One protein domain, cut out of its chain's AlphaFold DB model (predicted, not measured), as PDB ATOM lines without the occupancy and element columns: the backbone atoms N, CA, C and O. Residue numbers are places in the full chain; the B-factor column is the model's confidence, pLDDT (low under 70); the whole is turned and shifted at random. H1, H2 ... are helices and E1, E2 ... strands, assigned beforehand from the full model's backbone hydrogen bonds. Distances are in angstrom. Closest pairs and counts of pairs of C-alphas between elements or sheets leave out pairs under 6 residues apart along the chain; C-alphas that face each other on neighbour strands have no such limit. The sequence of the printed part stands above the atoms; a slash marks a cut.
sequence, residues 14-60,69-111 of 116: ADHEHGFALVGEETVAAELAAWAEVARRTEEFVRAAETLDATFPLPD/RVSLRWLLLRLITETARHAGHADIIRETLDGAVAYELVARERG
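Overview. This is residues 14 to 60 and 69 to 111 of the 116 residues of an uncharacterized protein of Streptomyces gougerotii (UniProt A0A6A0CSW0). Two long helices, H2 and H3, make an open, hairpin-like V that folds back at a tiny two-stranded sheet, E1 and E2, at its narrow end. The two arms have no close contact; short H4 makes a corner with the far end of H3, while short H1, residues 14 to 18, stands free, well off to one side of the start of H2. The printed part has 90 residues, mostly helix, with four named helices and two named strands in the order H1, H2, E1, E2, H3, H4; the sheet, E1 - E2, is antiparallel. The whole is loose, with a radius of gyration of the C-alphas of 17.4 A, and spans 44 by 39 by 21 A, only just flat.

Arrangement. E1, residues 55 to 57, and E2, residues 69 to 71, are antiparallel neighbours at 147 degrees; N 56 and O 70, and N 70 and O 56, are each 3.0 A apart, within hydrogen-bond range. A tight link joins E2 to H3, residues 72 to 98. The closest C-alphas of E1 and H3, those of Thr 55 and Leu 72, are 6.3 A apart. H2, residues 28 to 48, is only just apart from H3, at 8.0 A. H4, residues 102 to 109, is close to H3 but not clearly touching, with closest C-alphas, Asp 91 and Ala 102, 7.8 A apart; their lines are about perpendicular, at 89 degrees. H1, residues 14 to 18, is apart from H2. Each O i to N i+4 pair inside H1, H2, H3 and H4 is within hydrogen-bond range.

Along the chain. H3 is 38.2 A long, from C-alpha 72 at (182.748, 236.127, 234.505) to C-alpha 98 at (169.376, 261.411, 259.860). H2 is 30.3 A long, H4 10.7 A, E1 and E2 7.0 A each, and H1 6.3 A, beginning at C-alpha 14 at (199.378, 256.730, 255.384).

Size, cuts and confidence. The C-alphas of Asp 60 and Gly 111 are farthest apart, at 49.4 A. Residues 61 to 68 are not printed; C-alphas 60 and 69 are 10.8 A apart across this cut. Of the links printed whole, none is long. No printed residue has a pLDDT under 70.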
ATOM      1  N   ALA A  14     200.010 255.441 255.663       73.25
ATOM      2  CA  ALA A  14     199.378 256.730 255.384       73.25
ATOM      3  C   ALA A  14     198.728 256.757 253.988       73.25
ATOM      4  O   ALA A  14     197.630 257.285 253.838       73.25
ATOM      5  N   ASP A  15     199.355 256.124 252.991       75.06
ATOM      6  CA  ASP A  15     198.775 255.987 251.648       75.06
ATOM      7  C   ASP A  15     197.500 255.128 251.671       75.06
ATOM      8  O   ASP A  15     196.526 255.441 250.991       75.06
ATOM      9  N   HIS A  16     197.456 254.104 252.530       74.50
ATOM     10  CA  HIS A  16     196.238 253.319 252.779       74.50
ATOM     11  C   HIS A  16     195.118 254.142 253.397       74.50
ATOM     12  O   HIS A  16     193.966 254.016 252.985       74.50
ATOM     13  N   GLU A  17     195.438 254.979 254.382       76.31
ATOM     14  CA  GLU A  17     194.448 255.840 255.029       76.31
ATOM     15  C   GLU A  17     193.895 256.907 254.077       76.31
ATOM     16  O   GLU A  17     192.705 257.222 254.156       76.31
ATOM     17  N   HIS A  18     194.695 257.395 253.121       80.44
ATOM     18  CA  HIS A  18     194.197 258.270 252.053       80.44
ATOM     19  C   HIS A  18     193.099 257.600 251.218       80.44
ATOM     20  O   HIS A  18     192.170 258.275 250.796       80.44
ATOM     21  N   GLY A  19     193.110 256.272 251.068       78.94
ATOM     22  CA  GLY A  19     192.035 255.535 250.390       78.94
ATOM     23  C   GLY A  19     190.652 255.641 251.056       78.94
ATOM     24  O   GLY A  19     189.662 255.192 250.479       78.94
ATOM     25  N   PHE A  20     190.562 256.222 252.259       83.56
ATOM     26  CA  PHE A  20     189.318 256.397 253.017       83.56
ATOM     27  C   PHE A  20     188.930 257.864 253.253       83.56
ATOM     28  O   PHE A  20     187.926 258.121 253.922       83.56
ATOM     29  N   ALA A  21     189.689 258.828 252.728       87.19
ATOM     30  CA  ALA A  21     189.431 260.253 252.900       87.19
ATOM     31  C   ALA A  21     189.639 261.008 251.584       87.19
ATOM     32  O   ALA A  21     190.547 260.696 250.831       87.19
ATOM     33  N   LEU A  22     188.832 262.044 251.340       89.75
ATOM     34  CA  LEU A  22     189.116 262.981 250.253       89.75
ATOM     35  C   LEU A  22     190.358 263.801 250.621       89.75
ATOM     36  O   LEU A  22     190.393 264.408 251.698       89.75
ATOM     37  N   VAL A  23     191.350 263.845 249.735       88.81
ATOM     38  CA  VAL A  23     192.605 264.577 249.939       88.81
ATOM     39  C   VAL A  23     192.787 265.693 248.907       88.81
ATOM     40  O   VAL A  23     192.401 265.591 247.746       88.81
ATOM     41  N   GLY A  24     193.399 266.804 249.329       89.88
ATOM     42  CA  GLY A  24     193.704 267.928 248.440       89.88
ATOM     43  C   GLY A  24     192.455 268.569 247.820       89.88
ATOM     44  O   GLY A  24     191.664 269.190 248.525       89.88
ATOM     45  N   GLU A  25     192.323 268.458 246.497       93.44
ATOM     46  CA  GLU A  25     191.231 269.046 245.702       93.44
ATOM     47  C   GLU A  25     190.140 268.028 245.320       93.44
ATOM     48  O   GLU A  25     189.240 268.343 244.537       93.44
ATOM     49  N   GLU A  26     190.198 266.804 245.852       93.56
ATOM     50  CA  GLU A  26     189.179 265.784 245.609       93.56
ATOM     51  C   GLU A  26     187.814 266.212 246.160       93.56
ATOM     52  O   GLU A  26     187.684 266.837 247.216       93.56
ATOM     53  N   THR A  27     186.754 265.862 245.432       95.75
ATOM     54  CA  THR A  27     185.382 266.208 245.810       95.75
ATOM     55  C   THR A  27     184.476 264.999 245.677       95.75
ATOM     56  O   THR A  27     184.658 264.171 244.790       95.75
ATOM     57  N   VAL A  28     183.420 264.950 246.492       94.56
ATOM     58  CA  VAL A  28     182.383 263.907 246.388       94.56
ATOM     59  C   VAL A  28     181.813 263.824 244.968       94.56
ATOM     60  O   VAL A  28     181.587 262.735 244.455       94.56
ATOM     61  N   ALA A  29     181.600 264.966 244.308       96.56
ATOM     62  CA  ALA A  29     181.076 264.996 242.944       96.56
ATOM     63  C   ALA A  29     182.046 264.362 241.934       96.56
ATOM     64  O   ALA A  29     181.606 263.620 241.055       96.56
ATOM     65  N   ALA A  30     183.349 264.628 242.069       95.56
ATOM     66  CA  ALA A  30     184.374 264.020 241.227       95.56
ATOM     67  C   ALA A  30     184.471 262.505 241.461       95.56
ATOM     68  O   ALA A  30     184.448 261.747 240.492       95.56
ATOM     69  N   GLU A  31     184.461 262.057 242.719       94.31
ATOM     70  CA  GLU A  31     184.496 260.628 243.058       94.31
ATOM     71  C   GLU A  31     183.261 259.875 242.552       94.31
ATOM     72  O   GLU A  31     183.371 258.790 241.979       94.31
ATOM     73  N   LEU A  32     182.067 260.466 242.673       95.31
ATOM     74  CA  LEU A  32     180.844 259.881 242.116       95.31
ATOM     75  C   LEU A  32     180.892 259.795 240.584       95.31
ATOM     76  O   LEU A  32     180.426 258.807 240.014       95.31
ATOM     77  N   ALA A  33     181.466 260.797 239.909       97.19
ATOM     78  CA  ALA A  33     181.654 260.764 238.461       97.19
ATOM     79  C   ALA A  33     182.665 259.684 238.041       97.19
ATOM     80  O   ALA A  33     182.418 258.953 237.079       97.19
ATOM     81  N   ALA A  34     183.767 259.534 238.783       95.88
ATOM     82  CA  ALA A  34     184.746 258.476 238.562       95.88
ATOM     83  C   ALA A  34     184.127 257.083 238.764       95.88
ATOM     84  O   ALA A  34     184.296 256.198 237.923       95.88
ATOM     85  N   TRP A  35     183.336 256.900 239.826       94.69
ATOM     86  CA  TRP A  35     182.606 255.658 240.079       94.69
ATOM     87  C   TRP A  35     181.611 255.328 238.957       94.69
ATOM     88  O   TRP A  35     181.575 254.190 238.482       94.69
ATOM     89  N   ALA A  36     180.853 256.319 238.475       97.44
ATOM     90  CA  ALA A  36     179.926 256.143 237.356       97.44
ATOM     91  C   ALA A  36     180.648 255.727 236.061       97.44
ATOM     92  O   ALA A  36     180.163 254.865 235.326       97.44
ATOM     93  N   GLU A  37     181.830 256.285 235.796       98.31
ATOM     94  CA  GLU A  37     182.653 255.903 234.648       98.31
ATOM     95  C   GLU A  37     183.183 254.464 234.766       98.31
ATOM     96  O   GLU A  37     183.149 253.703 233.794       98.31
ATOM     97  N   VAL A  38     183.617 254.043 235.959       97.44
ATOM     98  CA  VAL A  38     184.013 252.647 236.218       97.44
ATOM     99  C   VAL A  38     182.835 251.695 236.015       97.44
ATOM    100  O   VAL A  38     183.000 250.645 235.383       97.44
ATOM    101  N   ALA A  39     181.643 252.058 236.496       96.81
ATOM    102  CA  ALA A  39     180.430 251.270 236.297       96.81
ATOM    103  C   ALA A  39     180.103 251.120 234.803       96.81
ATOM    104  O   ALA A  39     179.963 249.996 234.320       96.81
ATOM    105  N   ARG A  40     180.103 252.226 234.044       98.31
ATOM    106  CA  ARG A  40     179.869 252.224 232.590       98.31
ATOM    107  C   ARG A  40     180.857 251.319 231.853       98.31
ATOM    108  O   ARG A  40     180.443 250.464 231.072       98.31
ATOM    109  N   ARG A  41     182.158 251.453 232.125       98.31
ATOM    110  CA  ARG A  41     183.201 250.613 231.505       98.31
ATOM    111  C   ARG A  41     183.049 249.135 231.860       98.31
ATOM    112  O   ARG A  41     183.278 248.274 231.013       98.31
ATOM    113  N   THR A  42     182.657 248.838 233.099       96.50
ATOM    114  CA  THR A  42     182.393 247.464 233.550       96.50
ATOM    115  C   THR A  42     181.198 246.874 232.805       96.50
ATOM    116  O   THR A  42     181.280 245.752 232.307       96.50
ATOM    117  N   GLU A  43     180.108 247.630 232.664       97.06
ATOM    118  CA  GLU A  43     178.939 247.203 231.893       97.06
ATOM    119  C   GLU A  43     179.271 246.962 230.420       97.06
ATOM    120  O   GLU A  43     178.859 245.946 229.862       97.06
ATOM    121  N   GLU A  44     180.036 247.855 229.791       98.31
ATOM    122  CA  GLU A  44     180.468 247.703 228.399       98.31
ATOM    123  C   GLU A  44     181.299 246.438 228.196       98.31
ATOM    124  O   GLU A  44     181.025 245.662 227.279       98.31
ATOM    125  N   PHE A  45     182.259 246.186 229.087       97.00
ATOM    126  CA  PHE A  45     183.065 244.969 229.061       97.00
ATOM    127  C   PHE A  45     182.199 243.707 229.181       97.00
ATOM    128  O   PHE A  45     182.351 242.768 228.402       97.00
ATOM    129  N   VAL A  46     181.257 243.693 230.128       96.50
ATOM    130  CA  VAL A  46     180.370 242.544 230.358       96.50
ATOM    131  C   VAL A  46     179.438 242.312 229.172       96.50
ATOM    132  O   VAL A  46     179.227 241.167 228.782       96.50
ATOM    133  N   ARG A  47     178.892 243.378 228.574       97.00
ATOM    134  CA  ARG A  47     178.011 243.288 227.398       97.00
ATOM    135  C   ARG A  47     178.739 242.811 226.145       97.00
ATOM    136  O   ARG A  47     178.104 242.210 225.286       97.00
ATOM    137  N   ALA A  48     180.037 243.082 226.039       97.62
ATOM    138  CA  ALA A  48     180.868 242.616 224.935       97.62
ATOM    139  C   ALA A  48     181.306 241.145 225.078       97.62
ATOM    140  O   ALA A  48     181.828 240.573 224.120       97.62
ATOM    141  N   ALA A  49     181.117 240.521 226.246       96.62
ATOM    142  CA  ALA A  49     181.481 239.126 226.456       96.62
ATOM    143  C   ALA A  49     180.528 238.178 225.709       96.62
ATOM    144  O   ALA A  49     179.310 238.281 225.822       96.62
ATOM    145  N   GLU A  50     181.091 237.195 225.002       96.88
ATOM    146  CA  GLU A  50     180.314 236.171 224.286       96.88
ATOM    147  C   GLU A  50     179.501 235.283 225.244       96.88
ATOM    148  O   GLU A  50     178.376 234.883 224.948       96.88
ATOM    149  N   THR A  51     180.060 234.983 226.420       97.94
ATOM    150  CA  THR A  51     179.404 234.188 227.462       97.94
ATOM    151  C   THR A  51     179.886 234.588 228.851       97.94
ATOM    152  O   THR A  51     181.061 234.892 229.066       97.94
ATOM    153  N   LEU A  52     178.985 234.517 229.834       98.06
ATOM    154  CA  LEU A  52     179.331 234.712 231.244       98.06
ATOM    155  C   LEU A  52     180.111 233.526 231.836       98.06
ATOM    156  O   LEU A  52     180.656 233.636 232.932       98.06
ATOM    157  N   ASP A  53     180.188 232.400 231.132       98.12
ATOM    158  CA  ASP A  53     180.920 231.223 231.605       98.12
ATOM    159  C   ASP A  53     182.404 231.248 231.187       98.12
ATOM    160  O   ASP A  53     183.180 230.387 231.607       98.12
ATOM    161  N   ALA A  54     182.832 232.267 230.427       97.25
ATOM    162  CA  ALA A  54     184.237 232.510 230.112       97.25
ATOM    163  C   ALA A  54     185.063 232.649 231.402       97.25
ATOM    164  O   ALA A  54     184.649 233.341 232.336       97.25
ATOM    165  N   THR A  55     186.227 231.992 231.454       97.56
ATOM    166  CA  THR A  55     187.066 231.940 232.661       97.56
ATOM    167  C   THR A  55     188.375 232.692 232.506       97.56
ATOM    168  O   THR A  55     189.007 232.662 231.448       97.56
ATOM    169  N   PHE A  56     188.838 233.286 233.599       95.31
ATOM    170  CA  PHE A  56     190.105 234.006 233.687       95.31
ATOM    171  C   PHE A  56     190.828 233.647 234.998       95.31
ATOM    172  O   PHE A  56     190.176 233.203 235.951       95.31
ATOM    173  N   PRO A  57     192.170 233.747 235.046       96.06
ATOM    174  CA  PRO A  57     192.913 233.504 236.275       96.06
ATOM    175  C   PRO A  57     192.711 234.664 237.255       96.06
ATOM    176  O   PRO A  57     192.671 235.824 236.847       96.06
ATOM    177  N   LEU A  58     192.604 234.352 238.545       91.19
ATOM    178  CA  LEU A  58     192.748 235.360 239.592       91.19
ATOM    179  C   LEU A  58     194.220 235.805 239.686       91.19
ATOM    180  O   LEU A  58     195.107 235.044 239.286       91.19
ATOM    181  N   PRO A  59     194.493 237.027 240.179       89.12
ATOM    182  CA  PRO A  59     195.861 237.465 240.429       89.12
ATOM    183  C   PRO A  59     196.549 236.539 241.437       89.12
ATOM    184  O   PRO A  59     195.894 235.965 242.310       89.12
ATOM    185  N   ASP A  60     197.870 236.415 241.317       87.94
ATOM    186  CA  ASP A  60     198.679 235.668 242.275       87.94
ATOM    187  C   ASP A  60     198.741 236.452 243.591       87.94
ATOM    188  O   ASP A  60     199.420 237.473 243.694       87.94
ATOM    189  N   ARG A  69     191.118 229.839 238.813       96.62
ATOM    190  CA  ARG A  69     190.355 230.487 237.748       96.62
ATOM    191  C   ARG A  69     188.903 230.624 238.167       96.62
ATOM    192  O   ARG A  69     188.364 229.741 238.833       96.62
ATOM    193  N   VAL A  70     188.267 231.706 237.742       97.25
ATOM    194  CA  VAL A  70     186.845 231.974 237.985       97.25
ATOM    195  C   VAL A  70     186.165 232.385 236.686       97.25
ATOM    196  O   VAL A  70     186.830 232.835 235.750       97.25
ATOM    197  N   SER A  71     184.848 232.193 236.598       98.12
ATOM    198  CA  SER A  71     184.063 232.661 235.455       98.12
ATOM    199  C   SER A  71     183.664 234.129 235.604       98.12
ATOM    200  O   SER A  71     183.593 234.659 236.717       98.12
ATOM    201  N   LEU A  72     183.328 234.783 234.491       97.69
ATOM    202  CA  LEU A  72     182.748 236.127 234.505       97.69
ATOM    203  C   LEU A  72     181.448 236.176 235.329       97.69
ATOM    204  O   LEU A  72     181.221 237.120 236.081       97.69
ATOM    205  N   ARG A  73     180.633 235.117 235.280       98.19
ATOM    206  CA  ARG A  73     179.446 234.940 236.128       98.19
ATOM    207  C   ARG A  73     179.796 234.990 237.611       98.19
ATOM    208  O   ARG A  73     179.118 235.677 238.370       98.19
ATOM    209  N   TRP A  74     180.836 234.264 238.022       97.38
ATOM    210  CA  TRP A  74     181.294 234.275 239.409       97.38
ATOM    211  C   TRP A  74     181.742 235.679 239.827       97.38
ATOM    212  O   TRP A  74     181.325 236.157 240.882       97.38
ATOM    213  N   LEU A  75     182.517 236.364 238.976       95.75
ATOM    214  CA  LEU A  75     182.974 237.732 239.237       95.75
ATOM    215  C   LEU A  75     181.798 238.689 239.436       95.75
ATOM    216  O   LEU A  75     181.778 239.437 240.407       95.75
ATOM    217  N   LEU A  76     180.798 238.643 238.556       97.31
ATOM    218  CA  LEU A  76     179.635 239.528 238.637       97.31
ATOM    219  C   LEU A  76     178.812 239.285 239.898       97.31
ATOM    220  O   LEU A  76     178.442 240.236 240.582       97.31
ATOM    221  N   LEU A  77     178.575 238.021 240.256       98.00
ATOM    222  CA  LEU A  77     177.906 237.687 241.514       98.00
ATOM    223  C   LEU A  77     178.707 238.176 242.725       98.00
ATOM    224  O   LEU A  77     178.115 238.626 243.711       98.00
ATOM    225  N   ARG A  78     180.044 238.136 242.649       95.56
ATOM    226  CA  ARG A  78     180.899 238.687 243.699       95.56
ATOM    227  C   ARG A  78     180.775 240.206 243.787       95.56
ATOM    228  O   ARG A  78     180.550 240.702 244.885       95.56
ATOM    229  N   LEU A  79     180.844 240.927 242.667       96.00
ATOM    230  CA  LEU A  79     180.675 242.385 242.633       96.00
ATOM    231  C   LEU A  79     179.309 242.816 243.179       96.00
ATOM    232  O   LEU A  79     179.248 243.730 243.999       96.00
ATOM    233  N   ILE A  80     178.227 242.125 242.803       97.00
ATOM    234  CA  ILE A  80     176.875 242.386 243.331       97.00
ATOM    235  C   ILE A  80     176.846 242.194 244.851       97.00
ATOM    236  O   ILE A  80     176.334 243.046 245.574       97.00
ATOM    237  N   THR A  81     177.426 241.096 245.341       97.94
ATOM    238  CA  THR A  81     177.437 240.768 246.773       97.94
ATOM    239  C   THR A  81     178.248 241.783 247.580       97.94
ATOM    240  O   THR A  81     177.776 242.264 248.608       97.94
ATOM    241  N   GLU A  82     179.448 242.146 247.118       96.25
ATOM    242  CA  GLU A  82     180.287 243.144 247.794       96.25
ATOM    243  C   GLU A  82     179.641 244.531 247.780       96.25
ATOM    244  O   GLU A  82     179.619 245.208 248.810       96.25
ATOM    245  N   THR A  83     179.040 244.926 246.655       95.75
ATOM    246  CA  THR A  83     178.334 246.210 246.537       95.75
ATOM    247  C   THR A  83     177.143 246.266 247.490       95.75
ATOM    248  O   THR A  83     176.998 247.238 248.226       95.75
ATOM    249  N   ALA A  84     176.325 245.209 247.550       96.12
ATOM    250  CA  ALA A  84     175.185 245.140 248.464       96.12
ATOM    251  C   ALA A  84     175.620 245.197 249.940       96.12
ATOM    252  O   ALA A  84     175.002 245.901 250.739       96.12
ATOM    253  N   ARG A  85     176.713 244.509 250.298       96.19
ATOM    254  CA  ARG A  85     177.286 244.550 251.651       96.19
ATOM    255  C   ARG A  85     177.713 245.970 252.033       96.19
ATOM    256  O   ARG A  85     177.383 246.434 253.122       96.19
ATOM    257  N   HIS A  86     178.418 246.667 251.145       94.62
ATOM    258  CA  HIS A  86     178.855 248.042 251.392       94.62
ATOM    259  C   HIS A  86     177.695 249.041 251.423       94.62
ATOM    260  O   HIS A  86     177.675 249.898 252.303       94.62
ATOM    261  N   ALA A  87     176.710 248.897 250.534       93.75
ATOM    262  CA  ALA A  87     175.512 249.731 250.538       93.75
ATOM    263  C   ALA A  87     174.738 249.600 251.859       93.75
ATOM    264  O   ALA A  87     174.339 250.608 252.432       93.75
ATOM    265  N   GLY A  88     174.601 248.381 252.395       93.94
ATOM    266  CA  GLY A  88     173.986 248.164 253.707       93.94
ATOM    267  C   GLY A  88     174.758 248.829 254.853       93.94
ATOM    268  O   GLY A  88     174.156 249.445 255.726       93.94
ATOM    269  N   HIS A  89     176.093 248.766 254.845       95.62
ATOM    270  CA  HIS A  89     176.904 249.472 255.846       95.62
ATOM    271  C   HIS A  89     176.761 250.998 255.739       95.62
ATOM    272  O   HIS A  89     176.652 251.678 256.759       95.62
ATOM    273  N   ALA A  90     176.744 251.536 254.516       92.88
ATOM    274  CA  ALA A  90     176.535 252.961 254.279       92.88
ATOM    275  C   ALA A  90     175.141 253.417 254.740       92.88
ATOM    276  O   ALA A  90     175.019 254.501 255.306       92.88
ATOM    277  N   ASP A  91     174.113 252.581 254.567       94.56
ATOM    278  CA  ASP A  91     172.757 252.879 255.032       94.56
ATOM    279  C   ASP A  91     172.673 252.967 256.561       94.56
ATOM    280  O   ASP A  91     172.065 253.900 257.076       94.56
ATOM    281  N   ILE A  92     173.371 252.091 257.296       95.31
ATOM    282  CA  ILE A  92     173.467 252.177 258.767       95.31
ATOM    283  C   ILE A  92     174.103 253.506 259.201       95.31
ATOM    284  O   ILE A  92     173.618 254.155 260.131       95.31
ATOM    285  N   ILE A  93     175.188 253.922 258.540       94.94
ATOM    286  CA  ILE A  93     175.854 255.199 258.839       94.94
ATOM    287  C   ILE A  93     174.904 256.363 258.551       94.94
ATOM    288  O   ILE A  93     174.741 257.237 259.398       94.94
ATOM    289  N   ARG A  94     174.242 256.362 257.389       95.94
ATOM    290  CA  ARG A  94     173.264 257.386 257.006       95.94
ATOM    291  C   ARG A  94     172.106 257.462 258.005       95.94
ATOM    292  O   ARG A  94     171.826 258.548 258.500       95.94
ATOM    293  N   GLU A  95     171.478 256.334 258.342       96.62
ATOM    294  CA  GLU A  95     170.371 256.267 259.309       96.62
ATOM    295  C   GLU A  95     170.808 256.764 260.694       96.62
ATOM    296  O   GLU A  95     170.050 257.450 261.373       96.62
ATOM    297  N   THR A  96     172.057 256.509 261.098       97.12
ATOM    298  CA  THR A  96     172.610 257.050 262.353       97.12
ATOM    299  C   THR A  96     172.716 258.581 262.335       97.12
ATOM    300  O   THR A  96     172.658 259.213 263.390       97.12
ATOM    301  N   LEU A  97     172.868 259.193 261.157       96.56
ATOM    302  CA  LEU A  97     172.987 260.643 260.999       96.56
ATOM    303  C   LEU A  97     171.627 261.347 260.885       96.56
ATOM    304  O   LEU A  97     171.482 262.448 261.415       96.56
ATOM    305  N   ASP A  98     170.652 260.752 260.193       95.75
ATOM    306  CA  ASP A  98     169.376 261.411 259.860       95.75
ATOM    307  C   ASP A  98     168.120 260.764 260.480       95.75
ATOM    308  O   ASP A  98     167.046 261.370 260.453       95.75
ATOM    309  N   GLY A  99     168.236 259.564 261.055       95.88
ATOM    310  CA  GLY A  99     167.143 258.796 261.657       95.88
ATOM    311  C   GLY A  99     166.096 258.251 260.676       95.88
ATOM    312  O   GLY A  99     165.129 257.628 261.117       95.88
ATOM    313  N   ALA A 100     166.237 258.481 259.367       94.75
ATOM    314  CA  ALA A 100     165.282 258.014 258.367       94.75
ATOM    315  C   ALA A 100     165.554 256.549 258.012       94.75
ATOM    316  O   ALA A 100     166.684 256.181 257.701       94.75
ATOM    317  N   VAL A 101     164.513 255.716 257.984       93.25
ATOM    318  CA  VAL A 101     164.630 254.296 257.605       93.25
ATOM    319  C   VAL A 101     164.507 254.103 256.091       93.25
ATOM    320  O   VAL A 101     163.881 254.910 255.397       93.25
ATOM    321  N   ALA A 102     165.017 252.987 255.563       89.62
ATOM    322  CA  ALA A 102     165.001 252.699 254.124       89.62
ATOM    323  C   ALA A 102     163.603 252.817 253.478       89.62
ATOM    324  O   ALA A 102     163.452 253.393 252.400       89.62
ATOM    325  N   TYR A 103     162.554 252.325 254.144       91.38
ATOM    326  CA  TYR A 103     161.185 252.412 253.624       91.38
ATOM    327  C   TYR A 103     160.670 253.848 253.506       91.38
ATOM    328  O   TYR A 103     159.909 254.158 252.589       91.38
ATOM    329  N   GLU A 104     161.104 254.729 254.406       94.38
ATOM    330  CA  GLU A 104     160.763 256.142 254.349       94.38
ATOM    331  C   GLU A 104     161.395 256.812 253.133       94.38
ATOM    332  O   GLU A 104     160.709 257.527 252.402       94.38
ATOM    333  N   LEU A 105     162.673 256.534 252.871       92.31
ATOM    334  CA  LEU A 105     163.373 257.067 251.705       92.31
ATOM    335  C   LEU A 105     162.771 256.564 250.392       92.31
ATOM    336  O   LEU A 105     162.537 257.355 249.481       92.31
ATOM    337  N   VAL A 106     162.448 255.270 250.306       92.44
ATOM    338  CA  VAL A 106     161.792 254.694 249.122       92.44
ATOM    339  C   VAL A 106     160.410 255.309 248.896       92.44
ATOM    340  O   VAL A 106     160.038 255.571 247.752       92.44
ATOM    341  N   ALA A 107     159.641 255.553 249.962       93.38
ATOM    342  CA  ALA A 107     158.357 256.234 249.851       93.38
ATOM    343  C   ALA A 107     158.545 257.668 249.337       93.38
ATOM    344  O   ALA A 107     157.892 258.042 248.364       93.38
ATOM    345  N   ARG A 108     159.481 258.433 249.917       93.44
ATOM    346  CA  ARG A 108     159.798 259.808 249.492       93.44
ATOM    347  C   ARG A 108     160.186 259.879 248.015       93.44
ATOM    348  O   ARG A 108     159.617 260.693 247.294       93.44
ATOM    349  N   GLU A 109     161.065 258.990 247.557       93.56
ATOM    350  CA  GLU A 109     161.485 258.908 246.148       93.56
ATOM    351  C   GLU A 109     160.302 258.635 245.206       93.56
ATOM    352  O   GLU A 109     160.212 259.166 244.103       93.56
ATOM    353  N   ARG A 110     159.334 257.837 245.663       94.31
ATOM    354  CA  ARG A 110     158.113 257.515 244.910       94.31
ATOM    355  C   ARG A 110     156.999 258.554 245.067       94.31
ATOM    356  O   ARG A 110     155.894 258.319 244.578       94.31
ATOM    357  N   GLY A 111     157.238 259.662 245.772       94.00
ATOM    358  CA  GLY A 111     156.215 260.666 246.086       94.00
ATOM    359  C   GLY A 111     155.115 260.162 247.034       94.00
ATOM    360  O   GLY A 111     153.993 260.663 247.007       94.00
TER     361      GLY A 111